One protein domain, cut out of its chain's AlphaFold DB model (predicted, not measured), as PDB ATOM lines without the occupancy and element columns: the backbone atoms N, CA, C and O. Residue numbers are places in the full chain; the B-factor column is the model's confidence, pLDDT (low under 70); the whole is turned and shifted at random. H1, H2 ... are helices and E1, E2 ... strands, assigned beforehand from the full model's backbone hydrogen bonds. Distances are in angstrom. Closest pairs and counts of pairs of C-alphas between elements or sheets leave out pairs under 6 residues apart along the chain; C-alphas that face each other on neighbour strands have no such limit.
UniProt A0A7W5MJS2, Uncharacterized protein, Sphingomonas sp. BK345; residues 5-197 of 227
ATOM      1  N   ALA A   5     101.173 161.769  89.676       73.31
ATOM      2  CA  ALA A   5     101.484 162.830  88.732       73.31
ATOM      3  C   ALA A   5     101.519 162.339  87.282       73.31
ATOM      4  O   ALA A   5     101.109 163.082  86.401       73.31
ATOM      5  N   ASP A   6     101.936 161.101  87.013       71.44
ATOM      6  CA  ASP A   6     101.893 160.536  85.657       71.44
ATOM      7  C   ASP A   6     100.481 160.101  85.234       71.44
ATOM      8  O   ASP A   6     100.212 159.950  84.045       71.44
ATOM      9  N   ARG A   7      99.562 159.919  86.193       73.81
ATOM     10  CA  ARG A   7      98.129 159.702  85.935       73.81
ATOM     11  C   ARG A   7      97.387 161.017  85.694       73.81
ATOM     12  O   ARG A   7      96.475 161.056  84.873       73.81
ATOM     13  N   ILE A   8      97.743 162.052  86.451       77.81
ATOM     14  CA  ILE A   8      97.085 163.356  86.410       77.81
ATOM     15  C   ILE A   8      97.650 164.188  85.259       77.81
ATOM     16  O   ILE A   8      96.865 164.716  84.489       77.81
ATOM     17  N   VAL A   9      98.972 164.286  85.098       81.38
ATOM     18  CA  VAL A   9      99.624 165.187  84.135       81.38
ATOM     19  C   VAL A   9     100.034 164.455  82.861       81.38
ATOM     20  O   VAL A   9     101.004 163.695  82.842       81.38
ATOM     21  N   THR A  10      99.357 164.773  81.763       84.88
ATOM     22  CA  THR A  10      99.782 164.439  80.398       84.88
ATOM     23  C   THR A  10     100.520 165.631  79.786       84.88
ATOM     24  O   THR A  10     100.113 166.773  79.977       84.88
ATOM     25  N   VAL A  11     101.609 165.390  79.055       83.75
ATOM     26  CA  VAL A  11     102.378 166.440  78.362       83.75
ATOM     27  C   VAL A  11     102.175 166.272  76.861       83.75
ATOM     28  O   VAL A  11     102.540 165.236  76.313       83.75
ATOM     29  N   ALA A  12     101.607 167.284  76.213       84.12
ATOM     30  CA  ALA A  12     101.373 167.324  74.771       84.12
ATOM     31  C   ALA A  12     102.381 168.269  74.091       84.12
ATOM     32  O   ALA A  12     102.004 169.227  73.417       84.12
ATOM     33  N   ILE A  13     103.675 168.021  74.332       79.69
ATOM     34  CA  ILE A  13     104.802 168.793  73.791       79.69
ATOM     35  C   ILE A  13     105.869 167.803  73.317       79.69
ATOM     36  O   ILE A  13     106.442 167.086  74.138       79.69
ATOM     37  N   ASP A  14     106.146 167.774  72.013       81.19
ATOM     38  CA  ASP A  14     107.057 166.787  71.413       81.19
ATOM     39  C   ASP A  14     108.516 166.995  71.846       81.19
ATOM     40  O   ASP A  14     109.240 166.036  72.114       81.19
ATOM     41  N   GLN A  15     108.955 168.255  71.942       82.75
ATOM     42  CA  GLN A  15     110.301 168.627  72.386       82.75
ATOM     43  C   GLN A  15     110.252 169.847  73.311       82.75
ATOM     44  O   GLN A  15     110.481 170.971  72.860       82.75
ATOM     45  N   PRO A  16     109.951 169.655  74.610       83.88
ATOM     46  CA  PRO A  16     109.881 170.772  75.532       83.88
ATOM     47  C   PRO A  16     111.257 171.429  75.702       83.88
ATOM     48  O   PRO A  16     112.277 170.743  75.841       83.88
ATOM     49  N   SER A  17     111.282 172.760  75.733       85.25
ATOM     50  CA  SER A  17     112.453 173.543  76.133       85.25
ATOM     51  C   SER A  17     112.838 173.245  77.587       85.25
ATOM     52  O   SER A  17     112.058 172.670  78.350       85.25
ATOM     53  N   ASP A  18     114.036 173.642  78.009       87.44
ATOM     54  CA  ASP A  18     114.483 173.374  79.381       87.44
ATOM     55  C   ASP A  18     113.620 174.081  80.433       87.44
ATOM     56  O   ASP A  18     113.347 173.514  81.492       87.44
ATOM     57  N   ASP A  19     113.101 175.268  80.114       82.31
ATOM     58  CA  ASP A  19     112.150 175.966  80.978       82.31
ATOM     59  C   ASP A  19     110.809 175.219  81.076       82.31
ATOM     60  O   ASP A  19     110.286 175.010  82.172       82.31
ATOM     61  N   GLN A  20     110.301 174.698  79.954       83.00
ATOM     62  CA  GLN A  20     109.086 173.880  79.942       83.00
ATOM     63  C   GLN A  20     109.280 172.582  80.737       83.00
ATOM     64  O   GLN A  20     108.428 172.232  81.552       83.00
ATOM     65  N   LYS A  21     110.415 171.886  80.572       86.19
ATOM     66  CA  LYS A  21     110.751 170.689  81.366       86.19
ATOM     67  C   LYS A  21     110.795 171.000  82.860       86.19
ATOM     68  O   LYS A  21     110.268 170.223  83.654       86.19
ATOM     69  N   ARG A  22     111.394 172.132  83.243       86.62
ATOM     70  CA  ARG A  22     111.447 172.600  84.635       86.62
ATOM     71  C   ARG A  22     110.041 172.812  85.195       86.62
ATOM     72  O   ARG A  22     109.731 172.266  86.249       86.62
ATOM     73  N   VAL A  23     109.193 173.558  84.490       83.19
ATOM     74  CA  VAL A  23     107.805 173.836  84.897       83.19
ATOM     75  C   VAL A  23     106.986 172.553  85.027       83.19
ATOM     76  O   VAL A  23     106.335 172.343  86.052       83.19
ATOM     77  N   ILE A  24     107.077 171.653  84.043       85.75
ATOM     78  CA  ILE A  24     106.438 170.328  84.087       85.75
ATOM     79  C   ILE A  24     106.917 169.544  85.316       85.75
ATOM     80  O   ILE A  24     106.104 168.949  86.022       85.75
ATOM     81  N   GLY A  25     108.224 169.551  85.589       87.75
ATOM     82  CA  GLY A  25     108.810 168.887  86.750       87.75
ATOM     83  C   GLY A  25     108.284 169.435  88.076       87.75
ATOM     84  O   GLY A  25     107.890 168.654  88.940       87.75
ATOM     85  N   ILE A  26     108.211 170.763  88.223       87.38
ATOM     86  CA  ILE A  26     107.649 171.415  89.417       87.38
ATOM     87  C   ILE A  26     106.182 171.011  89.600       87.38
ATOM     88  O   ILE A  26     105.828 170.529  90.672       87.38
ATOM     89  N   LEU A  27     105.350 171.123  88.558       87.00
ATOM     90  CA  LEU A  27     103.934 170.740  88.627       87.00
ATOM     91  C   LEU A  27     103.753 169.275  89.032       87.00
ATOM     92  O   LEU A  27     102.993 168.982  89.953       87.00
ATOM     93  N   LYS A  28     104.476 168.348  88.390       88.31
ATOM     94  CA  LYS A  28     104.408 166.919  88.728       88.31
ATOM     95  C   LYS A  28     104.814 166.657  90.178       88.31
ATOM     96  O   LYS A  28     104.135 165.907  90.879       88.31
ATOM     97  N   ASN A  29     105.888 167.291  90.644       88.75
ATOM     98  CA  ASN A  29     106.346 167.142  92.021       88.75
ATOM     99  C   ASN A  29     105.313 167.670  93.019       88.75
ATOM    100  O   ASN A  29     105.017 166.985  93.996       88.75
ATOM    101  N   GLN A  30     104.720 168.838  92.754       89.38
ATOM    102  CA  GLN A  30     103.711 169.412  93.642       89.38
ATOM    103  C   GLN A  30     102.400 168.625  93.636       89.38
ATOM    104  O   GLN A  30     101.814 168.430  94.694       89.38
ATOM    105  N   ILE A  31     101.971 168.080  92.496       89.12
ATOM    106  CA  ILE A  31     100.806 167.184  92.430       89.12
ATOM    107  C   ILE A  31     101.035 165.918  93.258       89.12
ATOM    108  O   ILE A  31     100.164 165.521  94.028       89.12
ATOM    109  N   ASN A  32     102.218 165.308  93.160       87.56
ATOM    110  CA  ASN A  32     102.557 164.162  94.002       87.56
ATOM    111  C   ASN A  32     102.583 164.529  95.497       87.56
ATOM    112  O   ASN A  32     102.118 163.742  96.319       87.56
ATOM    113  N   ALA A  33     103.106 165.706  95.857       87.56
ATOM    114  CA  ALA A  33     103.148 166.160  97.246       87.56
ATOM    115  C   ALA A  33     101.737 166.392  97.820       87.56
ATOM    116  O   ALA A  33     101.410 165.880  98.898       87.56
ATOM    117  N   MET A  34     100.887 167.085  97.053       91.88
ATOM    118  CA  MET A  34      99.520 167.433  97.442       91.88
ATOM    119  C   MET A  34      98.619 166.218  97.644       91.88
ATOM    120  O   MET A  34      97.706 166.292  98.459       91.88
ATOM    121  N   ASP A  35      98.867 165.091  96.975       91.50
ATOM    122  CA  ASP A  35      98.005 163.909  97.097       91.50
ATOM    123  C   ASP A  35      97.830 163.440  98.540       91.50
ATOM    124  O   ASP A  35      96.718 163.273  99.046       91.50
ATOM    125  N   SER A  36      98.957 163.306  99.239       89.44
ATOM    126  CA  SER A  36      98.963 162.881 100.634       89.44
ATOM    127  C   SER A  36      98.288 163.903 101.551       89.44
ATOM    128  O   SER A  36      97.724 163.524 102.574       89.44
ATOM    129  N   GLN A  37      98.316 165.187 101.195       94.00
ATOM    130  CA  GLN A  37      97.734 166.277 101.977       94.00
ATOM    131  C   GLN A  37      96.224 166.365 101.754       94.00
ATOM    132  O   GLN A  37      95.459 166.365 102.713       94.00
ATOM    133  N   ILE A  38      95.776 166.296 100.502       94.12
ATOM    134  CA  ILE A  38      94.356 166.287 100.139       94.12
ATOM    135  C   ILE A  38      93.655 165.035 100.672       94.12
ATOM    136  O   ILE A  38      92.521 165.115 101.141       94.12
ATOM    137  N   SER A  39      94.334 163.882 100.698       91.50
ATOM    138  CA  SER A  39      93.770 162.659 101.286       91.50
ATOM    139  C   SER A  39      93.432 162.784 102.782       91.50
ATOM    140  O   SER A  39      92.584 162.033 103.270       91.50
ATOM    141  N   LYS A  40      94.054 163.737 103.499       91.44
ATOM    142  CA  LYS A  40      93.870 163.959 104.945       91.44
ATOM    143  C   LYS A  40      92.711 164.888 105.290       91.44
ATOM    144  O   LYS A  40      92.302 164.881 106.445       91.44
ATOM    145  N   ILE A  41      92.192 165.657 104.330       94.44
ATOM    146  CA  ILE A  41      91.010 166.507 104.544       94.44
ATOM    147  C   ILE A  41      89.874 165.618 105.062       94.44
ATOM    148  O   ILE A  41      89.631 164.564 104.488       94.44
ATOM    149  N   ASP A  42      89.180 165.970 106.140       95.44
ATOM    150  CA  ASP A  42      88.059 165.142 106.608       95.44
ATOM    151  C   ASP A  42      86.874 165.268 105.633       95.44
ATOM    152  O   ASP A  42      86.504 166.362 105.210       95.44
ATOM    153  N   ASP A  43      86.271 164.138 105.257       95.81
ATOM    154  CA  ASP A  43      85.151 164.074 104.313       95.81
ATOM    155  C   ASP A  43      83.950 164.930 104.752       95.81
ATOM    156  O   ASP A  43      83.198 165.410 103.899       95.81
ATOM    157  N   LYS A  44      83.789 165.122 106.068       94.94
ATOM    158  CA  LYS A  44      82.703 165.876 106.712       94.94
ATOM    159  C   LYS A  44      82.993 167.363 106.882       94.94
ATOM    160  O   LYS A  44      82.130 168.094 107.361       94.94
ATOM    161  N   LYS A  45      84.203 167.814 106.555       94.88
ATOM    162  CA  LYS A  45      84.532 169.236 106.580       94.88
ATOM    163  C   LYS A  45      83.751 169.939 105.489       94.88
ATOM    164  O   LYS A  45      83.675 169.451 104.360       94.88
ATOM    165  N   GLU A  46      83.214 171.104 105.818       95.81
ATOM    166  CA  GLU A  46      82.376 171.880 104.914       95.81
ATOM    167  C   GLU A  46      82.876 173.313 104.780       95.81
ATOM    168  O   GLU A  46      83.229 173.965 105.756       95.81
ATOM    169  N   LEU A  47      82.852 173.825 103.556       95.44
ATOM    170  CA  LEU A  47      83.053 175.227 103.232       95.44
ATOM    171  C   LEU A  47      81.750 175.768 102.640       95.44
ATOM    172  O   LEU A  47      81.366 175.406 101.528       95.44
ATOM    173  N   SER A  48      81.070 176.643 103.378       94.00
ATOM    174  CA  SER A  48      79.885 177.351 102.884       94.00
ATOM    175  C   SER A  48      80.298 178.620 102.146       94.00
ATOM    176  O   SER A  48      80.941 179.486 102.730       94.00
ATOM    177  N   VAL A  49      79.895 178.751 100.886       91.69
ATOM    178  CA  VAL A  49      80.198 179.904 100.033       91.69
ATOM    179  C   VAL A  49      78.924 180.565  99.528       91.69
ATOM    180  O   VAL A  49      77.990 179.886  99.099       91.69
ATOM    181  N   LYS A  50      78.871 181.898  99.561       90.81
ATOM    182  CA  LYS A  50      77.781 182.665  98.950       90.81
ATOM    183  C   LYS A  50      78.147 182.981  97.505       90.81
ATOM    184  O   LYS A  50      79.199 183.546  97.234       90.81
ATOM    185  N   LEU A  51      77.257 182.624  96.595       89.81
ATOM    186  CA  LEU A  51      77.360 182.925  95.174       89.81
ATOM    187  C   LEU A  51      76.887 184.353  94.890       89.81
ATOM    188  O   LEU A  51      76.111 184.925  95.665       89.81
ATOM    189  N   SER A  52      77.247 184.894  93.726       88.06
ATOM    190  CA  SER A  52      76.827 186.246  93.317       88.06
ATOM    191  C   SER A  52      75.308 186.399  93.181       88.06
ATOM    192  O   SER A  52      74.758 187.476  93.386       88.06
ATOM    193  N   ASN A  53      74.587 185.301  92.932       85.31
ATOM    194  CA  ASN A  53      73.118 185.282  92.937       85.31
ATOM    195  C   ASN A  53      72.487 185.262  94.344       85.31
ATOM    196  O   ASN A  53      71.282 185.041  94.477       85.31
ATOM    197  N   GLY A  54      73.297 185.413  95.393       88.25
ATOM    198  CA  GLY A  54      72.875 185.424  96.790       88.25
ATOM    199  C   GLY A  54      72.611 184.047  97.404       88.25
ATOM    200  O   GLY A  54      72.385 183.978  98.611       88.25
ATOM    201  N   LYS A  55      72.645 182.956  96.626       92.00
ATOM    202  CA  LYS A  55      72.471 181.590  97.144       92.00
ATOM    203  C   LYS A  55      73.753 181.090  97.798       92.00
ATOM    204  O   LYS A  55      74.846 181.406  97.342       92.00
ATOM    205  N   THR A  56      73.611 180.223  98.791       93.19
ATOM    206  CA  THR A  56      74.742 179.524  99.410       93.19
ATOM    207  C   THR A  56      74.940 178.147  98.778       93.19
ATOM    208  O   THR A  56      73.974 177.447  98.453       93.19
ATOM    209  N   LYS A  57      76.199 177.753  98.598       94.56
ATOM    210  CA  LYS A  57      76.621 176.399  98.234       94.56
ATOM    211  C   LYS A  57      77.631 175.889  99.246       94.56
ATOM    212  O   LYS A  57      78.392 176.669  99.797       94.56
ATOM    213  N   THR A  58      77.648 174.579  99.437       94.69
ATOM    214  CA  THR A  58      78.618 173.911 100.300       94.69
ATOM    215  C   THR A  58      79.591 173.127  99.435       94.69
ATOM    216  O   THR A  58      79.153 172.412  98.532       94.69
ATOM    217  N   VAL A  59      80.884 173.276  99.710       95.31
ATOM    218  CA  VAL A  59      81.960 172.421  99.201       95.31
ATOM    219  C   VAL A  59      82.410 171.525 100.347       95.31
ATOM    220  O   VAL A  59      82.752 172.032 101.413       95.31
ATOM    221  N   THR A  60      82.394 170.207 100.162       96.31
ATOM    222  CA  THR A  60      82.771 169.259 101.225       96.31
ATOM    223  C   THR A  60      84.157 168.665 100.999       96.31
ATOM    224  O   THR A  60      84.634 168.589  99.864       96.31
ATOM    225  N   GLY A  61      84.803 168.178 102.058       95.50
ATOM    226  CA  GLY A  61      86.061 167.436 101.933       95.50
ATOM    227  C   GLY A  61      85.931 166.211 101.021       95.50
ATOM    228  O   GLY A  61      86.800 165.958 100.183       95.50
ATOM    229  N   ALA A  62      84.793 165.510 101.093       95.75
ATOM    230  CA  ALA A  62      84.487 164.390 100.204       95.75
ATOM    231  C   ALA A  62      84.421 164.815  98.725       95.75
ATOM    232  O   ALA A  62      84.912 164.104  97.844       95.75
ATOM    233  N   GLU A  63      83.833 165.980  98.437       95.12
ATOM    234  CA  GLU A  63      83.813 166.547  97.089       95.12
ATOM    235  C   GLU A  63      85.230 166.859  96.597       95.12
ATOM    236  O   GLU A  63      85.582 166.455  95.487       95.12
ATOM    237  N   VAL A  64      86.051 167.514  97.423       95.19
ATOM    238  CA  VAL A  64      87.439 167.862  97.079       95.19
ATOM    239  C   VAL A  64      88.239 166.609  96.728       95.19
ATOM    240  O   VAL A  64      88.840 166.552  95.655       95.19
ATOM    241  N   LYS A  65      88.190 165.562  97.561       94.06
ATOM    242  CA  LYS A  65      88.886 164.292  97.283       94.06
ATOM    243  C   LYS A  65      88.383 163.616  96.017       94.06
ATOM    244  O   LYS A  65      89.180 163.106  95.227       94.06
ATOM    245  N   LYS A  66      87.065 163.611  95.799       91.88
ATOM    246  CA  LYS A  66      86.469 163.041  94.589       91.88
ATOM    247  C   LYS A  66      86.979 163.765  93.346       91.88
ATOM    248  O   LYS A  66      87.421 163.098  92.411       91.88
ATOM    249  N   LEU A  67      86.950 165.097  93.342       90.88
ATOM    250  CA  LEU A  67      87.450 165.911  92.234       90.88
ATOM    251  C   LEU A  67      88.949 165.705  92.020       90.88
ATOM    252  O   LEU A  67      89.357 165.452  90.893       90.88
ATOM    253  N   TRP A  68      89.745 165.703  93.091       91.25
ATOM    254  CA  TRP A  68      91.182 165.442  93.029       91.25
ATOM    255  C   TRP A  68      91.495 164.081  92.400       91.25
ATOM    256  O   TRP A  68      92.302 163.971  91.480       91.25
ATOM    257  N   SER A  69      90.789 163.032  92.831       88.56
ATOM    258  CA  SER A  69      90.981 161.679  92.305       88.56
ATOM    259  C   SER A  69      90.647 161.555  90.813       88.56
ATOM    260  O   SER A  69      91.195 160.674  90.143       88.56
ATOM    261  N   ALA A  70      89.775 162.424  90.299       86.06
ATOM    262  CA  ALA A  70      89.337 162.460  88.910       86.06
ATOM    263  C   ALA A  70      90.074 163.514  88.068       86.06
ATOM    264  O   ALA A  70      89.871 163.547  86.853       86.06
ATOM    265  N   LEU A  71      90.908 164.351  88.695       84.62
ATOM    266  CA  LEU A  71      91.599 165.448  88.036       84.62
ATOM    267  C   LEU A  71      92.516 164.907  86.941       84.62
ATOM    268  O   LEU A  71      93.301 163.979  87.147       84.62
ATOM    269  N   LYS A  72      92.415 165.519  85.768       83.38
ATOM    270  CA  LYS A  72      93.309 165.295  84.640       83.38
ATOM    271  C   LYS A  72      93.820 166.645  84.198       83.38
ATOM    272  O   LYS A  72      93.026 167.546  83.966       83.38
ATOM    273  N   ILE A  73      95.125 166.761  84.077       82.75
ATOM    274  CA  ILE A  73      95.836 167.940  83.630       82.75
ATOM    275  C   ILE A  73      96.550 167.595  82.329       82.75
ATOM    276  O   ILE A  73      97.304 166.626  82.266       82.75
ATOM    277  N   GLN A  74      96.358 168.403  81.298       83.88
ATOM    278  CA  GLN A  74      97.159 168.339  80.085       83.88
ATOM    279  C   GLN A  74      97.991 169.612  79.982       83.88
ATOM    280  O   GLN A  74      97.444 170.703  80.038       83.88
ATOM    281  N   ILE A  75      99.309 169.481  79.863       80.69
ATOM    282  CA  ILE A  75     100.202 170.612  79.610       80.69
ATOM    283  C   ILE A  75     100.397 170.709  78.098       80.69
ATOM    284  O   ILE A  75     101.028 169.835  77.498       80.69
ATOM    285  N   ASP A  76      99.835 171.757  77.510       79.56
ATOM    286  CA  ASP A  76      99.823 171.993  76.072       79.56
ATOM    287  C   ASP A  76     100.988 172.874  75.621       79.56
ATOM    288  O   ASP A  76     101.396 173.819  76.308       79.56
ATOM    289  N   ASP A  77     101.484 172.581  74.417       74.25
ATOM    290  CA  ASP A  77     102.384 173.468  73.687       74.25
ATOM    291  C   ASP A  77     101.673 174.810  73.420       74.25
ATOM    292  O   ASP A  77     100.543 174.815  72.916       74.25
ATOM    293  N   PRO A  78     102.300 175.965  73.717       69.88
ATOM    294  CA  PRO A  78     101.694 177.266  73.471       69.88
ATOM    295  C   PRO A  78     101.313 177.497  72.004       69.88
ATOM    296  O   PRO A  78     100.392 178.272  71.755       69.88
ATOM    297  N   ALA A  79     101.978 176.843  71.045       66.94
ATOM    298  CA  ALA A  79     101.636 176.919  69.625       66.94
ATOM    299  C   ALA A  79     100.328 176.183  69.277       66.94
ATOM    300  O   ALA A  79      99.722 176.473  68.248       66.94
ATOM    301  N   ASN A  80      99.877 175.267  70.141       61.78
ATOM    302  CA  ASN A  80      98.691 174.430  69.939       61.78
ATOM    303  C   ASN A  80      97.546 174.753  70.916       61.78
ATOM    304  O   ASN A  80      96.464 174.166  70.823       61.78
ATOM    305  N   ALA A  81      97.756 175.695  71.838       60.91
ATOM    306  CA  ALA A  81      96.767 176.107  72.826       60.91
ATOM    307  C   ALA A  81      95.701 177.030  72.205       60.91
ATOM    308  O   ALA A  81      95.732 178.252  72.354       60.91
ATOM    309  N   ASN A  82      94.730 176.443  71.502       56.19
ATOM    310  CA  ASN A  82      93.530 177.154  71.065       56.19
ATOM    311  C   ASN A  82      92.521 177.231  72.219       56.19
ATOM    312  O   ASN A  82      91.707 176.326  72.409       56.19
ATOM    313  N   TYR A  83      92.570 178.323  72.982       53.84
ATOM    314  CA  TYR A  83      91.573 178.612  74.009       53.84
ATOM    315  C   TYR A  83      90.222 178.994  73.370       53.84
ATOM    316  O   TYR A  83      90.197 179.843  72.474       53.84
ATOM    317  N   PRO A  84      89.078 178.439  73.827       46.78
ATOM    318  CA  PRO A  84      87.754 178.746  73.270       46.78
ATOM    319  C   PRO A  84      87.350 180.225  73.342       46.78
ATOM    320  O   PRO A  84      86.493 180.662  72.582       46.78
ATOM    321  N   ASN A  85      87.956 180.999  74.243       44.88
ATOM    322  CA  ASN A  85      87.719 182.436  74.392       44.88
ATOM    323  C   ASN A  85      88.624 183.305  73.492       44.88
ATOM    324  O   ASN A  85      88.560 184.529  73.575       44.88
ATOM    325  N   GLY A  86      89.482 182.705  72.657       40.84
ATOM    326  CA  GLY A  86      90.375 183.416  71.736       40.84
ATOM    327  C   GLY A  86      91.496 184.214  72.410       40.84
ATOM    328  O   GLY A  86      92.345 184.774  71.714       40.84
ATOM    329  N   SER A  87      91.552 184.264  73.744       44.66
ATOM    330  CA  SER A  87      92.678 184.854  74.448       44.66
ATOM    331  C   SER A  87      93.776 183.805  74.568       44.66
ATOM    332  O   SER A  87      93.574 182.738  75.133       44.66
ATOM    333  N   GLY A  88      94.998 184.126  74.143       43.94
ATOM    334  CA  GLY A  88      96.196 183.358  74.527       43.94
ATOM    335  C   GLY A  88      96.524 183.470  76.028       43.94
ATOM    336  O   GLY A  88      97.689 183.444  76.408       43.94
ATOM    337  N   ARG A  89      95.507 183.727  76.859       45.34
ATOM    338  CA  ARG A  89      95.548 184.036  78.284       45.34
ATOM    339  C   ARG A  89      94.371 183.333  78.950       45.34
ATOM    340  O   ARG A  89      93.225 183.745  78.790       45.34
ATOM    341  N   GLY A  90      94.702 182.286  79.680       49.50
ATOM    342  CA  GLY A  90      93.863 181.474  80.549       49.50
ATOM    343  C   GLY A  90      94.812 180.424  81.103       49.50
ATOM    344  O   GLY A  90      95.552 179.836  80.319       49.50
ATOM    345  N   ALA A  91      94.907 180.263  82.425       51.97
ATOM    346  CA  ALA A  91      95.798 179.240  82.962       51.97
ATOM    347  C   ALA A  91      95.292 177.876  82.495       51.97
ATOM    348  O   ALA A  91      96.074 177.141  81.897       51.97
ATOM    349  N   SER A  92      93.982 177.620  82.600       56.94
ATOM    350  CA  SER A  92      93.384 176.388  82.106       56.94
ATOM    351  C   SER A  92      92.109 176.530  81.264       56.94
ATOM    352  O   SER A  92      91.436 177.558  81.279       56.94
ATOM    353  N   THR A  93      91.767 175.467  80.528       62.78
ATOM    354  CA  THR A  93      90.391 175.189  80.076       62.78
ATOM    355  C   THR A  93      89.995 173.769  80.430       62.78
ATOM    356  O   THR A  93      90.795 172.860  80.218       62.78
ATOM    357  N   ASP A  94      88.751 173.550  80.861       63.88
ATOM    358  CA  ASP A  94      88.180 172.201  80.911       63.88
ATOM    359  C   ASP A  94      87.630 171.818  79.532       63.88
ATOM    360  O   ASP A  94      86.697 172.440  79.014       63.88
ATOM    361  N   LYS A  95      88.212 170.777  78.936       62.50
ATOM    362  CA  LYS A  95      87.685 170.128  77.738       62.50
ATOM    363  C   LYS A  95      87.521 168.642  78.016       62.50
ATOM    364  O   LYS A  95      88.494 167.918  78.195       62.50
ATOM    365  N   ASN A  96      86.276 168.168  77.989       65.88
ATOM    366  CA  ASN A  96      85.933 166.760  78.215       65.88
ATOM    367  C   ASN A  96      86.458 166.199  79.559       65.88
ATOM    368  O   ASN A  96      86.812 165.020  79.635       65.88
ATOM    369  N   GLY A  97      86.501 167.018  80.618       64.81
ATOM    370  CA  GLY A  97      86.983 166.616  81.942       64.81
ATOM    371  C   GLY A  97      88.508 166.574  82.055       64.81
ATOM    372  O   GLY A  97      89.039 165.829  82.879       64.81
ATOM    373  N   VAL A  98      89.208 167.319  81.197       73.88
ATOM    374  CA  VAL A  98      90.662 167.513  81.232       73.88
ATOM    375  C   VAL A  98      90.940 169.005  81.360       73.88
ATOM    376  O   VAL A  98      90.476 169.791  80.541       73.88
ATOM    377  N   THR A  99      91.697 169.382  82.384       78.38
ATOM    378  CA  THR A  99      92.201 170.732  82.645       78.38
ATOM    379  C   THR A  99      93.454 170.975  81.802       78.38
ATOM    380  O   THR A  99      94.517 170.422  82.067       78.38
ATOM    381  N   HIS A 100      93.342 171.789  80.763       73.75
ATOM    382  CA  HIS A 100      94.428 172.076  79.826       73.75
ATOM    383  C   HIS A 100      95.235 173.301  80.256       73.75
ATOM    384  O   HIS A 100      94.759 174.414  80.067       73.75
ATOM    385  N   PHE A 101      96.441 173.122  80.799       77.31
ATOM    386  CA  PHE A 101      97.374 174.211  81.092       77.31
ATOM    387  C   PHE A 101      98.228 174.582  79.876       77.31
ATOM    388  O   PHE A 101      98.957 173.743  79.348       77.31
ATOM    389  N   ASN A 102      98.259 175.860  79.496       75.56
ATOM    390  CA  ASN A 102      99.272 176.363  78.567       75.56
ATOM    391  C   ASN A 102     100.587 176.572  79.319       75.56
ATOM    392  O   ASN A 102     100.679 177.400  80.230       75.56
ATOM    393  N   VAL A 103     101.630 175.847  78.911       75.75
ATOM    394  CA  VAL A 103     102.923 175.887  79.606       75.75
ATOM    395  C   VAL A 103     103.556 177.279  79.605       75.75
ATOM    396  O   VAL A 103     104.238 177.616  80.567       75.75
ATOM    397  N   LYS A 104     103.308 178.128  78.597       71.50
ATOM    398  CA  LYS A 104     103.788 179.518  78.593       71.50
ATOM    399  C   LYS A 104     103.151 180.310  79.731       71.50
ATOM    400  O   LYS A 104     103.867 180.969  80.473       71.50
ATOM    401  N   THR A 105     101.834 180.202  79.902       70.56
ATOM    402  CA  THR A 105     101.123 180.869  80.999       70.56
ATOM    403  C   THR A 105     101.603 180.349  82.350       70.56
ATOM    404  O   THR A 105     101.930 181.145  83.217       70.56
ATOM    405  N   VAL A 106     101.759 179.032  82.519       74.88
ATOM    406  CA  VAL A 106     102.321 178.478  83.765       74.88
ATOM    407  C   VAL A 106     103.753 178.971  84.012       74.88
ATOM    408  O   VAL A 106     104.108 179.266  85.148       74.88
ATOM    409  N   SER A 107     104.571 179.115  82.968       75.62
ATOM    410  CA  SER A 107     105.945 179.630  83.091       75.62
ATOM    411  C   SER A 107     105.978 181.099  83.534       75.62
ATOM    412  O   SER A 107     106.875 181.481  84.282       75.62
ATOM    413  N   GLU A 108     104.988 181.908  83.137       72.56
ATOM    414  CA  GLU A 108     104.811 183.283  83.636       72.56
ATOM    415  C   GLU A 108     104.467 183.304  85.134       72.56
ATOM    416  O   GLU A 108     104.932 184.187  85.854       72.56
ATOM    417  N   TYR A 109     103.705 182.315  85.616       71.19
ATOM    418  CA  TYR A 109     103.431 182.149  87.044       71.19
ATOM    419  C   TYR A 109     104.614 181.557  87.816       71.19
ATOM    420  O   TYR A 109     104.757 181.870  88.986       71.19
ATOM    421  N   LEU A 110     105.471 180.736  87.203       76.81
ATOM    422  CA  LEU A 110     106.598 180.059  87.860       76.81
ATOM    423  C   LEU A 110     107.953 180.597  87.365       76.81
ATOM    424  O   LEU A 110     108.707 179.840  86.733       76.81
ATOM    425  N   PRO A 111     108.296 181.875  87.626       70.31
ATOM    426  CA  PRO A 111     109.495 182.494  87.076       70.31
ATOM    427  C   PRO A 111     110.761 181.746  87.502       70.31
ATOM    428  O   PRO A 111     110.853 181.169  88.586       70.31
ATOM    429  N   SER A 112     111.784 181.786  86.650       66.31
ATOM    430  CA  SER A 112     113.060 181.082  86.836       66.31
ATOM    431  C   SER A 112     113.938 181.622  87.981       66.31
ATOM    432  O   SER A 112     115.120 181.296  88.052       66.31
ATOM    433  N   THR A 113     113.413 182.490  88.847       64.81
ATOM    434  CA  THR A 113     114.163 183.080  89.962       64.81
ATOM    435  C   THR A 113     114.351 182.063  91.097       64.81
ATOM    436  O   THR A 113     113.611 181.088  91.215       64.81
ATOM    437  N   ASN A 114     115.338 182.295  91.973       55.34
ATOM    438  CA  ASN A 114     115.695 181.425  93.111       55.34
ATOM    439  C   ASN A 114     114.607 181.297  94.208       55.34
ATOM    440  O   ASN A 114     114.893 180.830  95.308       55.34
ATOM    441  N   GLN A 115     113.358 181.695  93.951       66.94
ATOM    442  CA  GLN A 115     112.249 181.613  94.905       66.94
ATOM    443  C   GLN A 115     111.576 180.235  94.855       66.94
ATOM    444  O   GLN A 115     110.389 180.112  94.568       66.94
ATOM    445  N   SER A 116     112.356 179.178  95.098       71.88
ATOM    446  CA  SER A 116     111.877 177.792  94.974       71.88
ATOM    447  C   SER A 116     110.622 177.510  95.813       71.88
ATOM    448  O   SER A 116     109.685 176.904  95.300       71.88
ATOM    449  N   ASP A 117     110.547 178.030  97.041       79.38
ATOM    450  CA  ASP A 117     109.379 177.859  97.913       79.38
ATOM    451  C   ASP A 117     108.132 178.570  97.383       79.38
ATOM    452  O   ASP A 117     107.050 177.988  97.368       79.38
ATOM    453  N   TYR A 118     108.278 179.798  96.882       82.56
ATOM    454  CA  TYR A 118     107.165 180.548  96.298       82.56
ATOM    455  C   TYR A 118     106.667 179.893  95.003       82.56
ATOM    456  O   TYR A 118     105.466 179.736  94.811       82.56
ATOM    457  N   ASN A 119     107.579 179.410  94.154       82.38
ATOM    458  CA  ASN A 119     107.227 178.650  92.953       82.38
ATOM    459  C   ASN A 119     106.492 177.343  93.294       82.38
ATOM    460  O   ASN A 119     105.561 176.955  92.592       82.38
ATOM    461  N   ASN A 120     106.876 176.666  94.378       85.31
ATOM    462  CA  ASN A 120     106.167 175.478  94.844       85.31
ATOM    463  C   ASN A 120     104.744 175.823  95.308       85.31
ATOM    464  O   ASN A 120     103.803 175.152  94.889       85.31
ATOM    465  N   GLN A 121     104.582 176.884  96.105       86.88
ATOM    466  CA  GLN A 121     103.267 177.364  96.554       86.88
ATOM    467  C   GLN A 121     102.385 177.770  95.370       86.88
ATOM    468  O   GLN A 121     101.230 177.374  95.294       86.88
ATOM    469  N   LEU A 122     102.935 178.487  94.390       85.06
ATOM    470  CA  LEU A 122     102.204 178.876  93.186       85.06
ATOM    471  C   LEU A 122     101.765 177.681  92.346       85.06
ATOM    472  O   LEU A 122     100.647 177.669  91.844       85.06
ATOM    473  N   ALA A 123     102.615 176.666  92.194       86.50
ATOM    474  CA  ALA A 123     102.246 175.449  91.479       86.50
ATOM    475  C   ALA A 123     101.127 174.677  92.198       86.50
ATOM    476  O   ALA A 123     100.241 174.141  91.533       86.50
ATOM    477  N   GLN A 124     101.139 174.645  93.535       89.25
ATOM    478  CA  GLN A 124     100.049 174.079  94.337       89.25
ATOM    479  C   GLN A 124      98.756 174.877  94.143       89.25
ATOM    480  O   GLN A 124      97.742 174.315  93.724       89.25
ATOM    481  N   TYR A 125      98.832 176.192  94.351       89.69
ATOM    482  CA  TYR A 125      97.729 177.127  94.173       89.69
ATOM    483  C   TYR A 125      97.095 177.003  92.784       89.69
ATOM    484  O   TYR A 125      95.884 176.841  92.698       89.69
ATOM    485  N   LEU A 126      97.880 176.999  91.699       87.44
ATOM    486  CA  LEU A 126      97.350 176.901  90.332       87.44
ATOM    487  C   LEU A 126      96.513 175.636  90.132       87.44
ATOM    488  O   LEU A 126      95.427 175.691  89.569       87.44
ATOM    489  N   VAL A 127      96.990 174.486  90.609       88.62
ATOM    490  CA  VAL A 127      96.247 173.226  90.483       88.62
ATOM    491  C   VAL A 127      94.959 173.264  91.311       88.62
ATOM    492  O   VAL A 127      93.905 172.839  90.834       88.62
ATOM    493  N   LEU A 128      95.030 173.775  92.541       92.44
ATOM    494  CA  LEU A 128      93.877 173.865  93.436       92.44
ATOM    495  C   LEU A 128      92.847 174.897  92.971       92.44
ATOM    496  O   LEU A 128      91.651 174.673  93.139       92.44
ATOM    497  N   HIS A 129      93.290 175.976  92.329       91.12
ATOM    498  CA  HIS A 129      92.448 176.983  91.689       91.12
ATOM    499  C   HIS A 129      91.588 176.376  90.580       91.12
ATOM    500  O   HIS A 129      90.369 176.544  90.555       91.12
ATOM    501  N   GLU A 130      92.186 175.571  89.703       86.81
ATOM    502  CA  GLU A 130      91.423 174.894  88.648       86.81
ATOM    503  C   GLU A 130      90.501 173.793  89.191       86.81
ATOM    504  O   GLU A 130      89.410 173.543  88.660       86.81
ATOM    505  N   LEU A 131      90.896 173.139  90.286       89.75
ATOM    506  CA  LEU A 131      90.013 172.225  91.007       89.75
ATOM    507  C   LEU A 131      88.833 172.974  91.645       89.75
ATOM    508  O   LEU A 131      87.705 172.478  91.609       89.75
ATOM    509  N   ALA A 132      89.056 174.178  92.177       92.06
ATOM    510  CA  ALA A 132      88.024 175.010  92.784       92.06
ATOM    511  C   ALA A 132      86.927 175.399  91.781       92.06
ATOM    512  O   ALA A 132      85.738 175.277  92.097       92.06
ATOM    513  N   HIS A 133      87.302 175.739  90.543       88.19
ATOM    514  CA  HIS A 133      86.360 175.948  89.431       88.19
ATOM    515  C   HIS A 133      85.464 174.731  89.158       88.19
ATOM    516  O   HIS A 133      84.338 174.871  88.672       88.19
ATOM    517  N   ASN A 134      85.934 173.533  89.507       88.19
ATOM    518  CA  ASN A 134      85.236 172.273  89.286       88.19
ATOM    519  C   ASN A 134      84.300 171.833  90.413       88.19
ATOM    520  O   ASN A 134      83.517 170.892  90.202       88.19
ATOM    521  N   THR A 135      84.335 172.519  91.554       92.00
ATOM    522  CA  THR A 135      83.379 172.314  92.649       92.00
ATOM    523  C   THR A 135      81.955 172.678  92.228       92.00
ATOM    524  O   THR A 135      81.722 173.403  91.257       92.00
ATOM    525  N   ALA A 136      80.962 172.191  92.966       90.31
ATOM    526  CA  ALA A 136      79.558 172.519  92.770       90.31
ATOM    527  C   ALA A 136      79.315 174.029  92.885       90.31
ATOM    528  O   ALA A 136      78.491 174.570  92.143       90.31
ATOM    529  N   ALA A 137      80.045 174.701  93.779       92.38
ATOM    530  CA  ALA A 137      80.036 176.150  93.911       92.38
ATOM    531  C   ALA A 137      80.679 176.846  92.704       92.38
ATOM    532  O   ALA A 137      80.011 177.653  92.062       92.38
ATOM    533  N   GLY A 138      81.912 176.478  92.332       89.94
ATOM    534  CA  GLY A 138      82.616 177.058  91.181       89.94
ATOM    535  C   GLY A 138      81.833 176.906  89.873       89.94
ATOM    536  O   GLY A 138      81.587 177.879  89.161       89.94
ATOM    537  N   LYS A 139      81.291 175.712  89.605       87.69
ATOM    538  CA  LYS A 139      80.421 175.451  88.443       87.69
ATOM    539  C   LYS A 139      79.106 176.224  88.480       87.69
ATOM    540  O   LYS A 139      78.510 176.449  87.423       87.69
ATOM    541  N   ALA A 140      78.573 176.531  89.661       88.75
ATOM    542  CA  ALA A 140      77.352 177.324  89.787       88.75
ATOM    543  C   ALA A 140      77.632 178.807  89.522       88.75
ATOM    544  O   ALA A 140      76.873 179.431  88.783       88.75
ATOM    545  N   GLU A 141      78.737 179.326  90.053       88.62
ATOM    546  CA  GLU A 141      79.181 180.702  89.836       88.62
ATOM    547  C   GLU A 141      79.527 180.949  88.365       88.62
ATOM    548  O   GLU A 141      78.965 181.850  87.747       88.62
ATOM    549  N   ASN A 142      80.323 180.067  87.749       83.62
ATOM    550  CA  ASN A 142      80.660 180.143  86.322       83.62
ATOM    551  C   ASN A 142      79.412 180.167  85.425       83.62
ATOM    552  O   ASN A 142      79.334 180.943  84.469       83.62
ATOM    553  N   ARG A 143      78.394 179.353  85.742       84.12
ATOM    554  CA  ARG A 143      77.113 179.346  85.013       84.12
ATOM    555  C   ARG A 143      76.319 180.630  85.215       84.12
ATOM    556  O   ARG A 143      75.717 181.134  84.264       84.12
ATOM    557  N   TRP A 144      76.291 181.148  86.438       85.38
ATOM    558  CA  TRP A 144      75.599 182.394  86.736       85.38
ATOM    559  C   TRP A 144      76.248 183.570  85.998       85.38
ATOM    560  O   TRP A 144      75.562 184.286  85.275       85.38
ATOM    561  N   GLN A 145      77.572 183.681  86.058       81.56
ATOM    562  CA  GLN A 145      78.313 184.733  85.375       81.56
ATOM    563  C   GLN A 145      78.189 184.640  83.848       81.56
ATOM    564  O   GLN A 145      77.942 185.640  83.182       81.56
ATOM    565  N   SER A 146      78.258 183.431  83.276       78.12
ATOM    566  CA  SER A 146      78.064 183.233  81.829       78.12
ATOM    567  C   SER A 146      76.683 183.689  81.338       78.12
ATOM    568  O   SER A 146      76.533 184.032  80.171       78.12
ATOM    569  N   SER A 147      75.669 183.681  82.212       79.38
ATOM    570  CA  SER A 147      74.293 184.075  81.873       79.38
ATOM    571  C   SER A 147      73.951 185.530  82.205       79.38
ATOM    572  O   SER A 147      72.945 186.024  81.706       79.38
ATOM    573  N   HIS A 148      74.764 186.214  83.016       76.06
ATOM    574  CA  HIS A 148      74.486 187.574  83.504       76.06
ATOM    575  C   HIS A 148      75.590 188.587  83.159       76.06
ATOM    576  O   HIS A 148      75.476 189.755  83.518       76.06
ATOM    577  N   GLY A 149      76.628 188.162  82.430       67.38
ATOM    578  CA  GLY A 149      77.791 188.992  82.122       67.38
ATOM    579  C   GLY A 149      78.722 189.160  83.325       67.38
ATOM    580  O   GLY A 149      78.509 188.594  84.398       67.38
ATOM    581  N   THR A 150      79.796 189.924  83.140       61.53
ATOM    582  CA  THR A 150      80.624 190.370  84.263       61.53
ATOM    583  C   THR A 150      79.848 191.415  85.053       61.53
ATOM    584  O   THR A 150      79.340 192.374  84.475       61.53
ATOM    585  N   LEU A 151      79.748 191.220  86.367       51.34
ATOM    586  CA  LEU A 151      79.278 192.253  87.277       51.34
ATOM    587  C   LEU A 151      80.243 193.442  87.184       51.34
ATOM    588  O   LEU A 151      81.380 193.332  87.615       51.34
ATOM    589  N   ASP A 152      79.759 194.530  86.591       45.59
ATOM    590  CA  ASP A 152      80.390 195.850  86.509       45.59
ATOM    591  C   ASP A 152      81.673 195.959  85.651       45.59
ATOM    592  O   ASP A 152      82.677 195.265  85.803       45.59
ATOM    593  N   GLU A 153      81.633 196.904  84.719       40.06
ATOM    594  CA  GLU A 153      82.739 197.303  83.850       40.06
ATOM    595  C   GLU A 153      83.813 198.117  84.600       40.06
ATOM    596  O   GLU A 153      84.945 198.214  84.119       40.06
ATOM    597  N   ASN A 154      83.515 198.598  85.816       44.47
ATOM    598  CA  ASN A 154      84.466 199.277  86.710       44.47
ATOM    599  C   ASN A 154      84.995 198.407  87.868       44.47
ATOM    600  O   ASN A 154      85.971 198.793  88.508       44.47
ATOM    601  N   ASP A 155      84.398 197.235  88.103       45.25
ATOM    602  CA  ASP A 155      84.824 196.232  89.101       45.25
ATOM    603  C   ASP A 155      85.455 195.012  88.399       45.25
ATOM    604  O   ASP A 155      85.410 193.872  88.859       45.25
ATOM    605  N   SER A 156      85.994 195.268  87.204       41.22
ATOM    606  CA  SER A 156      86.010 194.360  86.064       41.22
ATOM    607  C   SER A 156      87.039 193.238  86.155       41.22
ATOM    608  O   SER A 156      87.905 193.122  85.295       41.22
ATOM    609  N   TYR A 157      86.899 192.350  87.143       57.88
ATOM    610  CA  TYR A 157      87.449 190.997  87.108       57.88
ATOM    611  C   TYR A 157      86.520 189.993  87.823       57.88
ATOM    612  O   TYR A 157      86.006 190.265  88.903       57.88
ATOM    613  N   PRO A 158      86.259 188.831  87.201       74.12
ATOM    614  CA  PRO A 158      85.057 188.033  87.436       74.12
ATOM    615  C   PRO A 158      84.956 187.414  88.837       74.12
ATOM    616  O   PRO A 158      85.894 186.773  89.314       74.12
ATOM    617  N   ALA A 159      83.777 187.533  89.459       80.19
ATOM    618  CA  ALA A 159      83.443 186.930  90.752       80.19
ATOM    619  C   ALA A 159      83.770 185.426  90.823       80.19
ATOM    620  O   ALA A 159      84.132 184.925  91.889       80.19
ATOM    621  N   SER A 160      83.725 184.719  89.687       85.00
ATOM    622  CA  SER A 160      84.135 183.318  89.598       85.00
ATOM    623  C   SER A 160      85.601 183.063  89.957       85.00
ATOM    624  O   SER A 160      85.885 182.096  90.661       85.00
ATOM    625  N   GLU A 161      86.537 183.911  89.523       86.44
ATOM    626  CA  GLU A 161      87.970 183.732  89.798       86.44
ATOM    627  C   GLU A 161      88.284 184.030  91.262       86.44
ATOM    628  O   GLU A 161      89.033 183.297  91.903       86.44
ATOM    629  N   LYS A 162      87.644 185.059  91.832       88.31
ATOM    630  CA  LYS A 162      87.768 185.362  93.262       88.31
ATOM    631  C   LYS A 162      87.191 184.239  94.129       88.31
ATOM    632  O   LYS A 162      87.796 183.868  95.134       88.31
ATOM    633  N   LEU A 163      86.056 183.662  93.730       90.38
ATOM    634  CA  LEU A 163      85.491 182.495  94.405       90.38
ATOM    635  C   LEU A 163      86.436 181.288  94.313       90.38
ATOM    636  O   LEU A 163      86.657 180.614  95.321       90.38
ATOM    637  N   ALA A 164      87.017 181.029  93.138       91.44
ATOM    638  CA  ALA A 164      87.987 179.955  92.950       91.44
ATOM    639  C   ALA A 164      89.235 180.146  93.829       91.44
ATOM    640  O   ALA A 164      89.618 179.206  94.527       91.44
ATOM    641  N   ASN A 165      89.776 181.369  93.915       91.56
ATOM    642  CA  ASN A 165      90.869 181.713  94.832       91.56
ATOM    643  C   ASN A 165      90.521 181.376  96.287       91.56
ATOM    644  O   ASN A 165      91.320 180.766  96.996       91.56
ATOM    645  N   SER A 166      89.334 181.778  96.752       92.81
ATOM    646  CA  SER A 166      88.906 181.534  98.135       92.81
ATOM    647  C   SER A 166      88.752 180.051  98.449       92.81
ATOM    648  O   SER A 166      89.228 179.594  99.487       92.81
ATOM    649  N   ILE A 167      88.132 179.289  97.545       95.00
ATOM    650  CA  ILE A 167      87.994 177.839  97.701       95.00
ATOM    651  C   ILE A 167      89.378 177.175  97.690       95.00
ATOM    652  O   ILE A 167      89.641 176.335  98.549       95.00
ATOM    653  N   ALA A 168      90.284 177.576  96.790       94.38
ATOM    654  CA  ALA A 168      91.655 177.068  96.753       94.38
ATOM    655  C   ALA A 168      92.391 177.335  98.076       94.38
ATOM    656  O   ALA A 168      92.890 176.390  98.682       94.38
ATOM    657  N   LYS A 169      92.341 178.568  98.603       94.19
ATOM    658  CA  LYS A 169      92.916 178.930  99.915       94.19
ATOM    659  C   LYS A 169      92.345 178.101 101.058       94.19
ATOM    660  O   LYS A 169      93.078 177.712 101.968       94.19
ATOM    661  N   ALA A 170      91.035 177.858 101.051       94.88
ATOM    662  CA  ALA A 170      90.393 177.034 102.067       94.88
ATOM    663  C   ALA A 170      90.879 175.578 101.994       94.88
ATOM    664  O   ALA A 170      91.160 174.988 103.036       94.88
ATOM    665  N   ILE A 171      91.035 175.023 100.784       95.38
ATOM    666  CA  ILE A 171      91.596 173.679 100.571       95.38
ATOM    667  C   ILE A 171      93.059 173.633 101.015       95.38
ATOM    668  O   ILE A 171      93.438 172.702 101.718       95.38
ATOM    669  N   GLU A 172      93.868 174.633 100.655       94.00
ATOM    670  CA  GLU A 172      95.272 174.721 101.065       94.00
ATOM    671  C   GLU A 172      95.395 174.670 102.589       94.00
ATOM    672  O   GLU A 172      96.090 173.812 103.128       94.00
ATOM    673  N   LYS A 173      94.653 175.529 103.296       93.19
ATOM    674  CA  LYS A 173      94.659 175.555 104.762       93.19
ATOM    675  C   LYS A 173      94.216 174.227 105.374       93.19
ATOM    676  O   LYS A 173      94.885 173.738 106.281       93.19
ATOM    677  N   GLU A 174      93.122 173.643 104.885       94.50
ATOM    678  CA  GLU A 174      92.590 172.382 105.421       94.50
ATOM    679  C   GLU A 174      93.539 171.199 105.157       94.50
ATOM    680  O   GLU A 174      93.696 170.315 105.995       94.50
ATOM    681  N   ALA A 175      94.240 171.206 104.023       93.19
ATOM    682  CA  ALA A 175      95.241 170.202 103.672       93.19
ATOM    683  C   ALA A 175      96.594 170.402 104.395       93.19
ATOM    684  O   ALA A 175      97.496 169.568 104.260       93.19
ATOM    685  N   GLY A 176      96.766 171.497 105.146       92.38
ATOM    686  CA  GLY A 176      98.037 171.868 105.774       92.38
ATOM    687  C   GLY A 176      99.104 172.333 104.774       92.38
ATOM    688  O   GLY A 176     100.297 172.135 105.006       92.38
ATOM    689  N   LEU A 177      98.677 172.893 103.643       91.44
ATOM    690  CA  LEU A 177      99.504 173.592 102.660       91.44
ATOM    691  C   LEU A 177      99.634 175.076 103.033       91.44
ATOM    692  O   LEU A 177      98.830 175.611 103.797       91.44
ATOM    693  N   THR A 178     100.640 175.750 102.476       89.31
ATOM    694  CA  THR A 178     100.844 177.192 102.668       89.31
ATOM    695  C   THR A 178     100.181 177.957 101.526       89.31
ATOM    696  O   THR A 178     100.684 177.868 100.406       89.31
ATOM    697  N   PRO A 179      99.113 178.738 101.780       86.31
ATOM    698  CA  PRO A 179      98.487 179.544 100.742       86.31
ATOM    699  C   PRO A 179      99.419 180.636 100.237       86.31
ATOM    700  O   PRO A 179     100.175 181.227 101.018       86.31
ATOM    701  N   ILE A 180      99.302 180.983  98.958       86.19
ATOM    702  CA  ILE A 180      99.975 182.179  98.448       86.19
ATOM    703  C   ILE A 180      99.367 183.442  99.088       86.19
ATOM    704  O   ILE A 180      98.154 183.508  99.306       86.19
ATOM    705  N   PRO A 181     100.169 184.465  99.420       79.62
ATOM    706  CA  PRO A 181      99.668 185.631 100.150       79.62
ATOM    707  C   PRO A 181      98.738 186.515  99.312       79.62
ATOM    708  O   PRO A 181      97.783 187.065  99.852       79.62
ATOM    709  N   ASP A 182      99.004 186.635  98.011       77.88
ATOM    710  CA  ASP A 182      98.299 187.558  97.121       77.88
ATOM    711  C   ASP A 182      98.086 186.908  95.743       77.88
ATOM    712  O   ASP A 182      98.930 187.041  94.850       77.88
ATOM    713  N   PRO A 183      97.018 186.106  95.565       77.94
ATOM    714  CA  PRO A 183      96.648 185.617  94.252       77.94
ATOM    715  C   PRO A 183      96.181 186.797  93.408       77.94
ATOM    716  O   PRO A 183      95.641 187.793  93.900       77.94
ATOM    717  N   ARG A 184      96.267 186.641  92.093       68.88
ATOM    718  CA  ARG A 184      95.591 187.572  91.196       68.88
ATOM    719  C   ARG A 184      94.095 187.594  91.553       68.88
ATOM    720  O   ARG A 184      93.480 186.534  91.593       68.88
ATOM    721  N   TYR A 185      93.539 188.786  91.801       72.12
ATOM    722  CA  TYR A 185      92.147 189.054  92.236       72.12
ATOM    723  C   TYR A 185      91.849 188.886  93.732       72.12
ATOM    724  O   TYR A 185      90.722 189.141  94.166       72.12
ATOM    725  N   GLY A 186      92.858 188.533  94.529       83.19
ATOM    726  CA  GLY A 186      92.732 188.407  95.973       83.19
ATOM    727  C   GLY A 186      91.770 187.299  96.402       83.19
ATOM    728  O   GLY A 186      91.309 186.474  95.608       83.19
ATOM    729  N   TYR A 187      91.465 187.294  97.692       86.25
ATOM    730  CA  TYR A 187      90.523 186.369  98.307       86.25
ATOM    731  C   TYR A 187      89.233 187.093  98.686       86.25
ATOM    732  O   TYR A 187      89.226 188.279  99.020       86.25
ATOM    733  N   ASP A 188      88.121 186.372  98.676       86.31
ATOM    734  CA  ASP A 188      87.008 186.681  99.564       86.31
ATOM    735  C   ASP A 188      87.308 186.101 100.955       86.31
ATOM    736  O   ASP A 188      87.298 184.881 101.149       86.31
ATOM    737  N   GLU A 189      87.605 186.982 101.914       82.50
ATOM    738  CA  GLU A 189      87.972 186.600 103.281       82.50
ATOM    739  C   GLU A 189      86.813 185.960 104.069       82.50
ATOM    740  O   GLU A 189      87.049 185.352 105.114       82.50
ATOM    741  N   SER A 190      85.579 186.018 103.554       81.50
ATOM    742  CA  SER A 190      84.425 185.358 104.174       81.50
ATOM    743  C   SER A 190      84.384 183.834 103.968       81.50
ATOM    744  O   SER A 190      83.657 183.155 104.692       81.50
ATOM    745  N   TYR A 191      85.197 183.276 103.056       81.88
ATOM    746  CA  TYR A 191      85.197 181.842 102.711       81.88
ATOM    747  C   TYR A 191      86.591 181.206 102.788       81.88
ATOM    748  O   TYR A 191      87.054 180.592 101.830       81.88
ATOM    749  N   THR A 192      87.305 181.374 103.903       75.25
ATOM    750  CA  THR A 192      88.736 181.006 103.954       75.25
ATOM    751  C   THR A 192      89.084 179.803 104.812       75.25
ATOM    752  O   THR A 192      90.270 179.556 105.028       75.25
ATOM    753  N   SER A 193      88.106 179.056 105.312       85.88
ATOM    754  CA  SER A 193      88.357 177.847 106.095       85.88
ATOM    755  C   SER A 193      87.164 176.912 106.043       85.88
ATOM    756  O   SER A 193      86.021 177.365 106.116       85.88
ATOM    757  N   PHE A 194      87.443 175.615 105.981       90.88
ATOM    758  CA  PHE A 194      86.437 174.608 106.257       90.88
ATOM    759  C   PHE A 194      86.073 174.638 107.749       90.88
ATOM    760  O   PHE A 194      86.914 174.893 108.611       90.88
ATOM    761  N   SER A 195      84.812 174.371 108.056       90.06
ATOM    762  CA  SER A 195      84.320 174.140 109.410       90.06
ATOM    763  C   SER A 195      83.924 172.678 109.577       90.06
ATOM    764  O   SER A 195      83.671 171.973 108.597       90.06
ATOM    765  N   ASP A 196      83.848 172.216 110.826       83.81
ATOM    766  CA  ASP A 196      83.121 170.981 111.116       83.81
ATOM    767  C   ASP A 196      81.680 171.179 110.639       83.81
ATOM    768  O   ASP A 196      81.055 172.188 110.985       83.81
ATOM    769  N   GLY A 197      81.190 170.281 109.777       66.00
ATOM    770  CA  GLY A 197      79.807 170.321 109.314       66.00
ATOM    771  C   GLY A 197      78.877 170.445 110.518       66.00
ATOM    772  O   GLY A 197      79.115 169.828 111.561       66.00
TER     773      GLY A 197
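This is residues 5 to 197 of the 227 residues of an uncharacterized protein of Sphingomonas sp. BK345 (UniProt A0A7W5MJS2). Helix H5 runs through the middle, and two other long helices cross it, H2 at its residues 120 to 127 and H7 at its residues 125 to 133; near one end of the longest axis a small, strongly twisted sheet of four strands makes two layers with helices H2 and H5 on one of its faces. Near the other end the strand hairpin E2 and E3 packs on the helical hairpin H6 and H7. The printed part has 193 residues, with seven named helices and six named strands in the order H1 E1 H2 E2 E3 H3 E4 E5 E6 H4 H5 H6 H7; the larger sheet, order E1 E4 E6 E5, is mixed, and E2 and E3 form an antiparallel sheet. The class is mixed, helices and strands, and the helix packing is mostly crossed. The whole is compact and rounded, with a radius of gyration of the C-alphas of 16.2 A and spans of 47 by 39 by 32 A.

H1, residues 5 to 8, only grazes the four-strand sheet and touches H2, residues 18 to 38; the closest C-alphas, those of Ala 5 and Lys 28, are 5.0 A apart. E1, residues 9 to 12, an edge strand, is parallel to E4, residues 73 to 76, with N 10 and O 73 2.8 A apart. H2 is on this sheet and touches H5, residues 116 to 133, at a steep tilt of 66 degrees, the same way; their closest C-alphas, those of Leu 27 and Ala 123, are 5.8 A apart. H2 and H5 are the hubs, touching four helices each. E2, residues 45 to 50, and E3, residues 56 to 60, form an antiparallel hairpin, with N 47 and O 59 2.8 A apart. H3, residues 61 to 70, only just touches H2, with 3 pairs of C-alphas within 8 A, the closest being Ile 38 and Lys 65 at 6.5 A. H3 is not on the four-strand sheet. E4 is parallel to E6, residues 98 to 102, with N 74 and O 99 2.8 A apart. E5, residues 92 to 95, the other edge strand, forms an antiparallel hairpin with E6, with N 95 and O 98 2.9 A apart. H4, residues 103 to 109, is on the sheet, over none of its strands, and touches H2; the C-alphas of Val 23 and Ser 107 are closest, at 6.3 A. H5, on the same face as H4, has a height over the sheet of 11.5 A. H6, residues 136 to 148, and H7, residues 159 to 174, form a helical hairpin at a shallow tilt of 10 degrees, opposite ways; the C-alphas of Glu 141 and Ser 160 are closest, at 5.6 A. H7 touches H5 at a steep tilt of 61 degrees, opposite ways; the C-alphas of Ala 132 and Ala 164 are closest, at 4.9 A. Every O i to N i+4 pair is within hydrogen-bond range in H3, H4, H5, H6 and H7, and 15 of 17 are in H2; H1 is too short for such a pair.

H1 begins at C-alpha 5, at (101.484, 162.830, 88.732). H2 is 29.8 A long from first to last C-alpha, E2 16.9 A, E3 13.2 A and H3 14.3 A. H5 is 26.2 A long and begins at C-alpha 116, at (111.877, 177.792, 94.974). H6 is 18.4 A long; H7 is 22.6 A long and ends at C-alpha 174, at (92.590, 172.382, 105.421).

The two C-alphas farthest apart, those of Gln 15 and Gly 197, are 47.9 A apart. The printed part has no cut. The link E4 to E5, residues 77 to 91, is long. Residues 175 to 197 hold no named element; of these, 195 to 196 pair antiparallel with residues 45 to 46 of E2. The mean pLDDT of the printed part is 80.7, and it is under 70 at residues 78 to 97, 112 to 115, 149 to 157, 184 and 197.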